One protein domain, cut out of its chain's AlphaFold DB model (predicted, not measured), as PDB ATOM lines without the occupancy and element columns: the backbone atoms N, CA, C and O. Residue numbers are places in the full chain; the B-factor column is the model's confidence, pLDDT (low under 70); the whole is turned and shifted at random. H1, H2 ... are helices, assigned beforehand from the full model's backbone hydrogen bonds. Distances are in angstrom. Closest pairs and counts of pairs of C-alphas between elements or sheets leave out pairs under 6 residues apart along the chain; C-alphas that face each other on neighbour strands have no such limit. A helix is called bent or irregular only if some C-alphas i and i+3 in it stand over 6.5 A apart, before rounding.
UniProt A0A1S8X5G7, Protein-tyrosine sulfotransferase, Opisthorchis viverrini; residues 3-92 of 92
ATOM      1  N   THR A   3     103.560 112.907 185.768       94.56
ATOM      2  CA  THR A   3     103.968 112.878 184.352       94.56
ATOM      3  C   THR A   3     103.871 114.247 183.662       94.56
ATOM      4  O   THR A   3     104.758 114.600 182.891       94.56
ATOM      5  N   LEU A   4     102.812 115.030 183.915       96.06
ATOM      6  CA  LEU A   4     102.665 116.365 183.314       96.06
ATOM      7  C   LEU A   4     103.724 117.308 183.869       96.06
ATOM      8  O   LEU A   4     104.350 118.036 183.107       96.06
ATOM      9  N   ASP A   5     103.919 117.264 185.185       96.06
ATOM     10  CA  ASP A   5     104.845 118.145 185.892       96.06
ATOM     11  C   ASP A   5     106.285 117.909 185.403       96.06
ATOM     12  O   ASP A   5     107.009 118.860 185.113       96.06
ATOM     13  N   LEU A   6     106.669 116.643 185.198       96.94
ATOM     14  CA  LEU A   6     107.956 116.263 184.610       96.94
ATOM     15  C   LEU A   6     108.125 116.770 183.169       96.94
ATOM     16  O   LEU A   6     109.171 117.324 182.824       96.94
ATOM     17  N   LEU A   7     107.107 116.591 182.320       97.31
ATOM     18  CA  LEU A   7     107.136 117.068 180.932       97.31
ATOM     19  C   LEU A   7     107.252 118.596 180.869       97.31
ATOM     20  O   LEU A   7     108.033 119.123 180.068       97.31
ATOM     21  N   GLY A   8     106.521 119.286 181.747       96.88
ATOM     22  CA  GLY A   8     106.598 120.728 181.942       96.88
ATOM     23  C   GLY A   8     107.986 121.171 182.391       96.88
ATOM     24  O   GLY A   8     108.553 122.078 181.786       96.88
ATOM     25  N   ALA A   9     108.581 120.492 183.375       95.69
ATOM     26  CA  ALA A   9     109.929 120.792 183.851       95.69
ATOM     27  C   ALA A   9     110.977 120.646 182.736       95.69
ATOM     28  O   ALA A   9     111.795 121.544 182.547       95.69
ATOM     29  N   ARG A  10     110.915 119.565 181.945       95.62
ATOM     30  CA  ARG A  10     111.836 119.326 180.821       95.62
ATOM     31  C   ARG A  10     111.725 120.393 179.729       95.62
ATOM     32  O   ARG A  10     112.751 120.890 179.274       95.62
ATOM     33  N   HIS A  11     110.511 120.764 179.320       94.94
ATOM     34  CA  HIS A  11     110.304 121.771 178.265       94.94
ATOM     35  C   HIS A  11     110.479 123.209 178.756       94.94
ATOM     36  O   HIS A  11     110.772 124.097 177.963       94.94
ATOM     37  N   GLY A  12     110.313 123.441 180.058       94.75
ATOM     38  CA  GLY A  12     110.516 124.738 180.696       94.75
ATOM     39  C   GLY A  12     111.976 125.047 181.034       94.75
ATOM     40  O   GLY A  12     112.258 126.127 181.559       94.75
ATOM     41  N   MET A  13     112.920 124.134 180.772       94.31
ATOM     42  CA  MET A  13     114.322 124.365 181.113       94.31
ATOM     43  C   MET A  13     114.907 125.536 180.322       94.31
ATOM     44  O   MET A  13     114.951 125.547 179.092       94.31
ATOM     45  N   LYS A  14     115.434 126.520 181.055       96.06
ATOM     46  CA  LYS A  14     116.105 127.680 180.466       96.06
ATOM     47  C   LYS A  14     117.409 127.252 179.793       96.06
ATOM     48  O   LYS A  14     118.169 126.457 180.344       96.06
ATOM     49  N   ARG A  15     117.735 127.879 178.660       94.00
ATOM     50  CA  ARG A  15     118.973 127.611 177.907       94.00
ATOM     51  C   ARG A  15     120.244 127.776 178.749       94.00
ATOM     52  O   ARG A  15     121.166 126.989 178.606       94.00
ATOM     53  N   ALA A  16     120.252 128.726 179.684       95.88
ATOM     54  CA  ALA A  16     121.356 128.900 180.629       95.88
ATOM     55  C   ALA A  16     121.589 127.663 181.522       95.88
ATOM     56  O   ALA A  16     122.732 127.317 181.796       95.88
ATOM     57  N   ILE A  17     120.523 126.973 181.948       94.56
ATOM     58  CA  ILE A  17     120.628 125.735 182.739       94.56
ATOM     59  C   ILE A  17     121.158 124.603 181.859       94.56
ATOM     60  O   ILE A  17     122.040 123.870 182.288       94.56
ATOM     61  N   ILE A  18     120.667 124.496 180.619       94.62
ATOM     62  CA  ILE A  18     121.137 123.493 179.652       94.62
ATOM     63  C   ILE A  18     122.633 123.667 179.374       94.62
ATOM     64  O   ILE A  18     123.372 122.693 179.414       94.62
ATOM     65  N   ASN A  19     123.095 124.898 179.144       96.94
ATOM     66  CA  ASN A  19     124.509 125.166 178.886       96.94
ATOM     67  C   ASN A  19     125.384 124.779 180.085       96.94
ATOM     68  O   ASN A  19     126.364 124.066 179.912       96.94
ATOM     69  N   ARG A  20     124.979 125.155 181.306       97.19
ATOM     70  CA  ARG A  20     125.681 124.758 182.538       97.19
ATOM     71  C   ARG A  20     125.708 123.242 182.739       97.19
ATOM     72  O   ARG A  20     126.691 122.705 183.234       97.19
ATOM     73  N   ALA A  21     124.632 122.549 182.377       96.75
ATOM     74  CA  ALA A  21     124.586 121.094 182.423       96.75
ATOM     75  C   ALA A  21     125.577 120.473 181.430       96.75
ATOM     76  O   ALA A  21     126.319 119.571 181.804       96.75
ATOM     77  N   ILE A  22     125.651 121.007 180.208       97.81
ATOM     78  CA  ILE A  22     126.616 120.573 179.188       97.81
ATOM     79  C   ILE A  22     128.057 120.823 179.654       97.81
ATOM     80  O   ILE A  22     128.895 119.940 179.500       97.81
ATOM     81  N   GLU A  23     128.341 121.973 180.271       97.81
ATOM     82  CA  GLU A  23     129.648 122.270 180.887       97.81
ATOM     83  C   GLU A  23     130.014 121.261 181.989       97.81
ATOM     84  O   GLU A  23     131.182 120.926 182.160       97.81
ATOM     85  N   ALA A  24     129.014 120.725 182.697       97.31
ATOM     86  CA  ALA A  24     129.173 119.657 183.682       97.31
ATOM     87  C   ALA A  24     129.164 118.235 183.074       97.31
ATOM     88  O   ALA A  24     129.126 117.255 183.815       97.31
ATOM     89  N   GLY A  25     129.164 118.097 181.741       97.44
ATOM     90  CA  GLY A  25     129.136 116.805 181.040       97.44
ATOM     91  C   GLY A  25     127.760 116.126 180.994       97.44
ATOM     92  O   GLY A  25     127.655 114.964 180.606       97.44
ATOM     93  N   ILE A  26     126.692 116.830 181.374       97.06
ATOM     94  CA  ILE A  26     125.313 116.332 181.358       97.06
ATOM     95  C   ILE A  26     124.619 116.832 180.088       97.06
ATOM     96  O   ILE A  26     124.076 117.938 180.022       97.06
ATOM     97  N   TYR A  27     124.634 115.992 179.058       96.56
ATOM     98  CA  TYR A  27     124.077 116.323 177.749       96.56
ATOM     99  C   TYR A  27     122.544 116.198 177.700       96.56
ATOM    100  O   TYR A  27     121.955 115.443 178.480       96.56
ATOM    101  N   PRO A  28     121.867 116.890 176.757       94.50
ATOM    102  CA  PRO A  28     120.411 116.848 176.609       94.50
ATOM    103  C   PRO A  28     119.804 115.442 176.541       94.50
ATOM    104  O   PRO A  28     118.712 115.249 177.068       94.50
ATOM    105  N   GLU A  29     120.516 114.482 175.948       96.50
ATOM    106  CA  GLU A  29     120.077 113.090 175.829       96.50
ATOM    107  C   GLU A  29     119.903 112.406 177.192       96.50
ATOM    108  O   GLU A  29     118.938 111.673 177.390       96.50
ATOM    109  N   ALA A  30     120.773 112.694 178.167       97.12
ATOM    110  CA  ALA A  30     120.665 112.122 179.508       97.12
ATOM    111  C   ALA A  30     119.340 112.520 180.181       97.12
ATOM    112  O   ALA A  30     118.700 111.710 180.849       97.12
ATOM    113  N   TYR A  31     118.881 113.756 179.951       96.31
ATOM    114  CA  TYR A  31     117.571 114.204 180.419       96.31
ATOM    115  C   TYR A  31     116.432 113.473 179.713       96.31
ATOM    116  O   TYR A  31     115.463 113.101 180.367       96.31
ATOM    117  N   ASP A  32     116.532 113.264 178.401       97.75
ATOM    118  CA  ASP A  32     115.501 112.565 177.631       97.75
ATOM    119  C   ASP A  32     115.364 111.106 178.088       97.75
ATOM    120  O   ASP A  32     114.254 110.640 178.347       97.75
ATOM    121  N   GLN A  33     116.490 110.421 178.299       98.12
ATOM    122  CA  GLN A  33     116.528 109.066 178.852       98.12
ATOM    123  C   GLN A  33     115.951 109.017 180.275       98.12
ATOM    124  O   GLN A  33     115.139 108.142 180.579       98.12
ATOM    125  N   ALA A  34     116.306 109.977 181.137       97.94
ATOM    126  CA  ALA A  34     115.774 110.059 182.497       97.94
ATOM    127  C   ALA A  34     114.258 110.310 182.514       97.94
ATOM    128  O   ALA A  34     113.530 109.673 183.278       97.94
ATOM    129  N   VAL A  35     113.762 111.198 181.646       98.06
ATOM    130  CA  VAL A  35     112.327 111.470 181.505       98.06
ATOM    131  C   VAL A  35     111.591 110.224 181.014       98.06
ATOM    132  O   VAL A  35     110.578 109.846 181.603       98.06
ATOM    133  N   ALA A  36     112.105 109.547 179.983       98.19
ATOM    134  CA  ALA A  36     111.507 108.318 179.466       98.19
ATOM    135  C   ALA A  36     111.463 107.211 180.533       98.19
ATOM    136  O   ALA A  36     110.416 106.594 180.737       98.19
ATOM    137  N   ALA A  37     112.565 107.002 181.262       98.38
ATOM    138  CA  ALA A  37     112.646 106.008 182.330       98.38
ATOM    139  C   ALA A  37     111.643 106.291 183.455       98.38
ATOM    140  O   ALA A  37     110.952 105.380 183.916       98.38
ATOM    141  N   PHE A  38     111.515 107.556 183.863       97.94
ATOM    142  CA  PHE A  38     110.548 107.956 184.878       97.94
ATOM    143  C   PHE A  38     109.110 107.674 184.429       97.94
ATOM    144  O   PHE A  38     108.351 107.031 185.152       97.94
ATOM    145  N   ILE A  39     108.738 108.117 183.221       97.50
ATOM    146  CA  ILE A  39     107.388 107.920 182.675       97.50
ATOM    147  C   ILE A  39     107.069 106.429 182.562       97.50
ATOM    148  O   ILE A  39     106.006 106.002 183.008       97.50
ATOM    149  N   LEU A  40     107.991 105.622 182.027       96.88
ATOM    150  CA  LEU A  40     107.809 104.175 181.929       96.88
ATOM    151  C   LEU A  40     107.564 103.561 183.309       96.88
ATOM    152  O   LEU A  40     106.637 102.771 183.470       96.88
ATOM    153  N   LYS A  41     108.336 103.970 184.322       96.81
ATOM    154  CA  LYS A  41     108.184 103.428 185.672       96.81
ATOM    155  C   LYS A  41     106.853 103.785 186.313       96.81
ATOM    156  O   LYS A  41     106.258 102.943 186.979       96.81
ATOM    157  N   VAL A  42     106.369 105.003 186.083       95.50
ATOM    158  CA  VAL A  42     105.026 105.415 186.505       95.50
ATOM    159  C   VAL A  42     103.969 104.527 185.849       95.50
ATOM    160  O   VAL A  42     103.112 103.995 186.548       95.50
ATOM    161  N   ILE A  43     104.056 104.307 184.536       95.94
ATOM    162  CA  ILE A  43     103.098 103.481 183.789       95.94
ATOM    163  C   ILE A  43     103.124 102.015 184.258       95.94
ATOM    164  O   ILE A  43     102.073 101.409 184.444       95.94
ATOM    165  N   GLU A  44     104.303 101.443 184.502       95.75
ATOM    166  CA  GLU A  44     104.444 100.074 185.023       95.75
ATOM    167  C   GLU A  44     103.840  99.892 186.421       95.75
ATOM    168  O   GLU A  44     103.479  98.777 186.796       95.75
ATOM    169  N   LYS A  45     103.811 100.958 187.228       94.94
ATOM    170  CA  LYS A  45     103.422 100.902 188.644       94.94
ATOM    171  C   LYS A  45     102.048 101.494 188.935       94.94
ATOM    172  O   LYS A  45     101.575 101.352 190.057       94.94
ATOM    173  N   MET A  46     101.389 102.112 187.955       91.81
ATOM    174  CA  MET A  46     100.050 102.680 188.135       91.81
ATOM    175  C   MET A  46      98.916 101.647 188.059       91.81
ATOM    176  O   MET A  46      97.772 101.991 188.346       91.81
ATOM    177  N   GLY A  47      99.200 100.407 187.654       91.88
ATOM    178  CA  GLY A  47      98.182  99.377 187.455       91.88
ATOM    179  C   GLY A  47      98.743  97.953 187.455       91.88
ATOM    180  O   GLY A  47      99.943  97.756 187.664       91.88
ATOM    181  N   PRO A  48      97.877  96.944 187.248       95.38
ATOM    182  CA  PRO A  48      98.298  95.555 187.120       95.38
ATOM    183  C   PRO A  48      99.160  95.345 185.863       95.38
ATOM    184  O   PRO A  48      99.044  96.109 184.899       95.38
ATOM    185  N   PRO A  49     100.002  94.296 185.836       95.25
ATOM    186  CA  PRO A  49     100.761  93.953 184.642       95.25
ATOM    187  C   PRO A  49      99.810  93.646 183.480       95.25
ATOM    188  O   PRO A  49      98.819  92.932 183.639       95.25
ATOM    189  N   ALA A  50     100.129  94.174 182.303       96.56
ATOM    190  CA  ALA A  50      99.359  93.971 181.086       96.56
ATOM    191  C   ALA A  50     100.302  93.820 179.883       96.56
ATOM    192  O   ALA A  50     101.374  94.429 179.873       96.56
ATOM    193  N   PRO A  51      99.908  93.060 178.842       96.12
ATOM    194  CA  PRO A  51     100.700  92.941 177.615       96.12
ATOM    195  C   PRO A  51     100.837  94.279 176.872       96.12
ATOM    196  O   PRO A  51     101.810  94.495 176.154       96.12
ATOM    197  N   TYR A  52      99.876  95.188 177.068       95.81
ATOM    198  CA  TYR A  52      99.892  96.540 176.526       95.81
ATOM    199  C   TYR A  52      99.645  97.533 177.651       95.81
ATOM    200  O   TYR A  52      98.561  97.578 178.231       95.81
ATOM    201  N   LEU A  53     100.663  98.329 177.950       96.75
ATOM    202  CA  LEU A  53     100.565  99.390 178.938       96.75
ATOM    203  C   LEU A  53      99.947 100.648 178.314       96.75
ATOM    204  O   LEU A  53     100.181 100.952 177.142       96.75
ATOM    205  N   CYS A  54      99.169 101.394 179.098       95.56
ATOM    206  CA  CYS A  54      98.532 102.633 178.660       95.56
ATOM    207  C   CYS A  54      98.684 103.744 179.704       95.56
ATOM    208  O   CYS A  54      98.881 103.490 180.889       95.56
ATOM    209  N   HIS A  55      98.582 104.993 179.250       95.06
ATOM    210  CA  HIS A  55      98.636 106.168 180.112       95.06
ATOM    211  C   HIS A  55      97.614 107.200 179.637       95.06
ATOM    212  O   HIS A  55      97.744 107.741 178.536       95.06
ATOM    213  N   LYS A  56      96.601 107.492 180.462       94.00
ATOM    214  CA  LYS A  56      95.579 108.502 180.154       94.00
ATOM    215  C   LYS A  56      95.726 109.707 181.064       94.00
ATOM    216  O   LYS A  56      95.349 109.664 182.231       94.00
ATOM    217  N   GLN A  57      96.171 110.813 180.481       93.62
ATOM    218  CA  GLN A  57      96.208 112.116 181.127       93.62
ATOM    219  C   GLN A  57      95.937 113.202 180.070       93.62
ATOM    220  O   GLN A  57      96.712 113.301 179.123       93.62
ATOM    221  N   PRO A  58      94.854 114.000 180.163       92.81
ATOM    222  CA  PRO A  58      94.415 114.837 179.038       92.81
ATOM    223  C   PRO A  58      95.487 115.798 178.500       92.81
ATOM    224  O   PRO A  58      95.755 115.845 177.302       92.81
ATOM    225  N   THR A  59      96.166 116.520 179.388       94.31
ATOM    226  CA  THR A  59      97.109 117.588 179.020       94.31
ATOM    227  C   THR A  59      98.494 117.090 178.609       94.31
ATOM    228  O   THR A  59      99.275 117.868 178.068       94.31
ATOM    229  N   THR A  60      98.814 115.797 178.765       95.50
ATOM    230  CA  THR A  60     100.084 115.258 178.235       95.50
ATOM    231  C   THR A  60     100.100 115.212 176.716       95.50
ATOM    232  O   THR A  60     101.174 115.158 176.123       95.50
ATOM    233  N   PHE A  61      98.928 115.283 176.075       95.44
ATOM    234  CA  PHE A  61      98.826 115.327 174.620       95.44
ATOM    235  C   PHE A  61      99.489 116.578 174.018       95.44
ATOM    236  O   PHE A  61      99.971 116.527 172.889       95.44
ATOM    237  N   LEU A  62      99.627 117.669 174.786       95.88
ATOM    238  CA  LEU A  62     100.396 118.854 174.375       95.88
ATOM    239  C   LEU A  62     101.873 118.527 174.082       95.88
ATOM    240  O   LEU A  62     102.518 119.215 173.297       95.88
ATOM    241  N   TYR A  63     102.389 117.442 174.663       97.44
ATOM    242  CA  TYR A  63     103.753 116.954 174.480       97.44
ATOM    243  C   TYR A  63     103.828 115.736 173.547       97.44
ATOM    244  O   TYR A  63     104.847 115.048 173.533       97.44
ATOM    245  N   ALA A  64     102.786 115.443 172.754       96.69
ATOM    246  CA  ALA A  64     102.709 114.226 171.934       96.69
ATOM    247  C   ALA A  64     103.917 114.040 170.999       96.69
ATOM    248  O   ALA A  64     104.429 112.932 170.874       96.69
ATOM    249  N   LYS A  65     104.434 115.123 170.401       97.56
ATOM    250  CA  LYS A  65     105.639 115.066 169.555       97.56
ATOM    251  C   LYS A  65     106.870 114.594 170.336       97.56
ATOM    252  O   LYS A  65     107.609 113.739 169.859       97.56
ATOM    253  N   TYR A  66     107.077 115.134 171.534       98.00
ATOM    254  CA  TYR A  66     108.198 114.749 172.388       98.00
ATOM    255  C   TYR A  66     108.023 113.335 172.948       98.00
ATOM    256  O   TYR A  66     108.958 112.545 172.934       98.00
ATOM    257  N   LEU A  67     106.809 112.971 173.359       98.00
ATOM    258  CA  LEU A  67     106.497 111.607 173.781       98.00
ATOM    259  C   LEU A  67     106.716 110.592 172.649       98.00
ATOM    260  O   LEU A  67     107.197 109.499 172.914       98.00
ATOM    261  N   GLY A  68     106.407 110.948 171.397       98.06
ATOM    262  CA  GLY A  68     106.687 110.103 170.232       98.06
ATOM    263  C   GLY A  68     108.182 109.962 169.940       98.06
ATOM    264  O   GLY A  68     108.617 108.907 169.493       98.06
ATOM    265  N   PHE A  69     108.977 110.991 170.250       98.19
ATOM    266  CA  PHE A  69     110.438 110.908 170.222       98.19
ATOM    267  C   PHE A  69     110.978 109.974 171.321       98.19
ATOM    268  O   PHE A  69     111.791 109.103 171.024       98.19
ATOM    269  N   LEU A  70     110.495 110.103 172.562       98.06
ATOM    270  CA  LEU A  70     110.926 109.258 173.685       98.06
ATOM    271  C   LEU A  70     110.482 107.796 173.555       98.06
ATOM    272  O   LEU A  70     111.202 106.887 173.962       98.06
ATOM    273  N   PHE A  71     109.295 107.557 172.993       98.12
ATOM    274  CA  PHE A  71     108.703 106.232 172.841       98.12
ATOM    275  C   PHE A  71     108.302 105.987 171.378       98.12
ATOM    276  O   PHE A  71     107.117 106.052 171.047       98.12
ATOM    277  N   PRO A  72     109.250 105.630 170.488       98.06
ATOM    278  CA  PRO A  72     108.994 105.525 169.045       98.06
ATOM    279  C   PRO A  72     107.924 104.499 168.645       98.06
ATOM    280  O   PRO A  72     107.367 104.569 167.554       98.06
ATOM    281  N   LYS A  73     107.636 103.524 169.518       97.62
ATOM    282  CA  LYS A  73     106.604 102.494 169.310       97.62
ATOM    283  C   LYS A  73     105.254 102.838 169.955       97.62
ATOM    284  O   LYS A  73     104.311 102.058 169.826       97.62
ATOM    285  N   ALA A  74     105.154 103.957 170.676       97.69
ATOM    286  CA  ALA A  74     103.911 104.372 171.315       97.69
ATOM    287  C   ALA A  74     102.874 104.817 170.275       97.69
ATOM    288  O   ALA A  74     103.201 105.354 169.218       97.69
ATOM    289  N   LYS A  75     101.597 104.611 170.604       97.75
ATOM    290  CA  LYS A  75     100.457 105.091 169.818       97.75
ATOM    291  C   LYS A  75      99.701 106.143 170.621       97.75
ATOM    292  O   LYS A  75      99.582 106.024 171.838       97.75
ATOM    293  N   PHE A  76      99.171 107.149 169.934       97.44
ATOM    294  CA  PHE A  76      98.487 108.285 170.550       97.44
ATOM    295  C   PHE A  76      97.017 108.303 170.139       97.44
ATOM    296  O   PHE A  76      96.701 108.216 168.956       97.44
ATOM    297  N   VAL A  77      96.123 108.444 171.120       96.81
ATOM    298  CA  VAL A  77      94.676 108.575 170.903       96.81
ATOM    299  C   VAL A  77      94.260 109.993 171.283       96.81
ATOM    300  O   VAL A  77      94.269 110.342 172.463       96.81
ATOM    301  N   HIS A  78      93.932 110.820 170.286       95.50
ATOM    302  CA  HIS A  78      93.410 112.170 170.505       95.50
ATOM    303  C   HIS A  78      91.888 112.108 170.634       95.50
ATOM    304  O   HIS A  78      91.192 111.798 169.669       95.50
ATOM    305  N   ILE A  79      91.367 112.406 171.822       94.62
ATOM    306  CA  ILE A  79      89.921 112.422 172.061       94.62
ATOM    307  C   ILE A  79      89.368 113.776 171.615       94.62
ATOM    308  O   ILE A  79      89.697 114.801 172.206       94.62
ATOM    309  N   LEU A  80      88.520 113.769 170.587       94.81
ATOM    310  CA  LEU A  80      87.797 114.948 170.115       94.81
ATOM    311  C   LEU A  80      86.358 114.909 170.633       94.81
ATOM    312  O   LEU A  80      85.666 113.902 170.496       94.81
ATOM    313  N   ARG A  81      85.909 116.014 171.227       95.94
ATOM    314  CA  ARG A  81      84.536 116.223 171.705       95.94
ATOM    315  C   ARG A  81      84.124 117.650 171.360       95.94
ATOM    316  O   ARG A  81      84.978 118.532 171.319       95.94
ATOM    317  N   ASP A  82      82.830 117.874 171.121       97.88
ATOM    318  CA  ASP A  82      82.283 119.226 170.950       97.88
ATOM    319  C   ASP A  82      82.713 120.112 172.130       97.88
ATOM    320  O   ASP A  82      82.480 119.766 173.292       97.88
ATOM    321  N   GLY A  83      83.352 121.246 171.831       96.88
ATOM    322  CA  GLY A  83      83.873 122.162 172.844       96.88
ATOM    323  C   GLY A  83      82.787 122.686 173.783       96.88
ATOM    324  O   GLY A  83      83.039 122.826 174.975       96.88
ATOM    325  N   ARG A  84      81.554 122.877 173.293       97.56
ATOM    326  CA  ARG A  84      80.405 123.275 174.124       97.56
ATOM    327  C   ARG A  84      80.049 122.179 175.119       97.56
ATOM    328  O   ARG A  84      79.820 122.471 176.285       97.56
ATOM    329  N   ALA A  85      80.072 120.921 174.679       97.75
ATOM    330  CA  ALA A  85      79.806 119.775 175.544       97.75
ATOM    331  C   ALA A  85      80.928 119.546 176.571       97.75
ATOM    332  O   ALA A  85      80.656 119.090 177.679       97.75
ATOM    333  N   VAL A  86      82.186 119.848 176.224       96.44
ATOM    334  CA  VAL A  86      83.302 119.838 177.187       96.44
ATOM    335  C   VAL A  86      83.112 120.935 178.231       96.44
ATOM    336  O   VAL A  86      83.223 120.648 179.414       96.44
ATOM    337  N   VAL A  87      82.807 122.167 177.812       97.12
ATOM    338  CA  VAL A  87      82.653 123.316 178.717       97.12
ATOM    339  C   VAL A  87      81.444 123.161 179.640       97.12
ATOM    340  O   VAL A  87      81.606 123.352 180.838       97.12
ATOM    341  N   SER A  88      80.271 122.761 179.133       97.62
ATOM    342  CA  SER A  88      79.097 122.500 179.993       97.62
ATOM    343  C   SER A  88      79.416 121.421 181.034       97.62
ATOM    344  O   SER A  88      79.229 121.657 182.216       97.62
ATOM    345  N   SER A  89      80.076 120.328 180.632       96.12
ATOM    346  CA  SER A  89      80.525 119.257 181.538       96.12
ATOM    347  C   SER A  89      81.594 119.664 182.564       96.12
ATOM    348  O   SER A  89      81.884 118.863 183.448       96.12
ATOM    349  N   LEU A  90      82.268 120.806 182.395       93.62
ATOM    350  CA  LEU A  90      83.258 121.322 183.350       93.62
ATOM    351  C   LEU A  90      82.650 122.321 184.339       93.62
ATOM    352  O   LEU A  90      83.239 122.549 185.392       93.62
ATOM    353  N   ILE A  91      81.557 122.978 183.945       95.88
ATOM    354  CA  ILE A  91      80.895 124.030 184.723       95.88
ATOM    355  C   ILE A  91      79.751 123.453 185.564       95.88
ATOM    356  O   ILE A  91      79.516 123.953 186.662       95.88
ATOM    357  N   GLU A  92      79.048 122.444 185.042       72.50
ATOM    358  CA  GLU A  92      78.067 121.633 185.781       72.50
ATOM    359  C   GLU A  92      78.748 120.718 186.807       72.50
ATOM    360  O   GLU A  92      78.249 120.676 187.955       72.50
TER     361      GLU A  92
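This is residues 3 to 92 of the 92 residues of the protein "Protein-tyrosine sulfotransferase" of Opisthorchis viverrini (UniProt A0A1S8X5G7). Two helices side by side, H1 and the longer H3, make a small body with H4, which packs at a steep angle on H1 with residues 59 to 63. H2, mostly standing free, lies at one end of the longest axis, and residues 80 to 92, with H5, stick out as an arm at the other. The printed part has 90 residues with five named helices, H1 to H5 in order, and no named strand: all helix. It is loose, with a radius of gyration of the C-alphas of 16.4 A, and spans 51 by 33 by 20 A.

H1, residues 3 to 11, touches H3, residues 28 to 45, at a shallow tilt of 4 degrees, opposite ways; their closest C-alphas, Thr 3 and Ile 39, are 6.3 A apart. H2, residues 15 to 23, is close to but not clearly touching H3, with C-alphas 18 and 28 closest at 7.3 A. H4, residues 58 to 70, touches H1 at a steep tilt of 58 degrees, with C-alphas 4 and 60 closest at 5.8 A. H4 only just touches H3, with 3 pairs of C-alphas within 8 A; the closest, 36 and 70, are 5.9 A apart. H5, residues 83 to 91, touches no helix. Every O i to N i+4 pair is within hydrogen-bond range in H1, H2, H3 and H5; H4 has 4 of 9, beside 9 of 10 O i to N i+3 pairs.

H1 begins at C-alpha 3 (103.968, 112.878, 184.352). H3 is 26.2 A long and H4 18.2 A; H4 is irregular, with C-alphas 62 and 65 8.1 A apart. H1, H2 and H5 measure 12.5 A, 12.3 A and 12.4 A. H5 ends at C-alpha 91 (80.895, 124.030, 184.723).

The farthest C-alphas, Glu 23 and Glu 92, are 51.8 A apart. The printed part has no cut. Links H3 to H4 and H4 to H5 are long. No printed residue is under 70 in pLDDT.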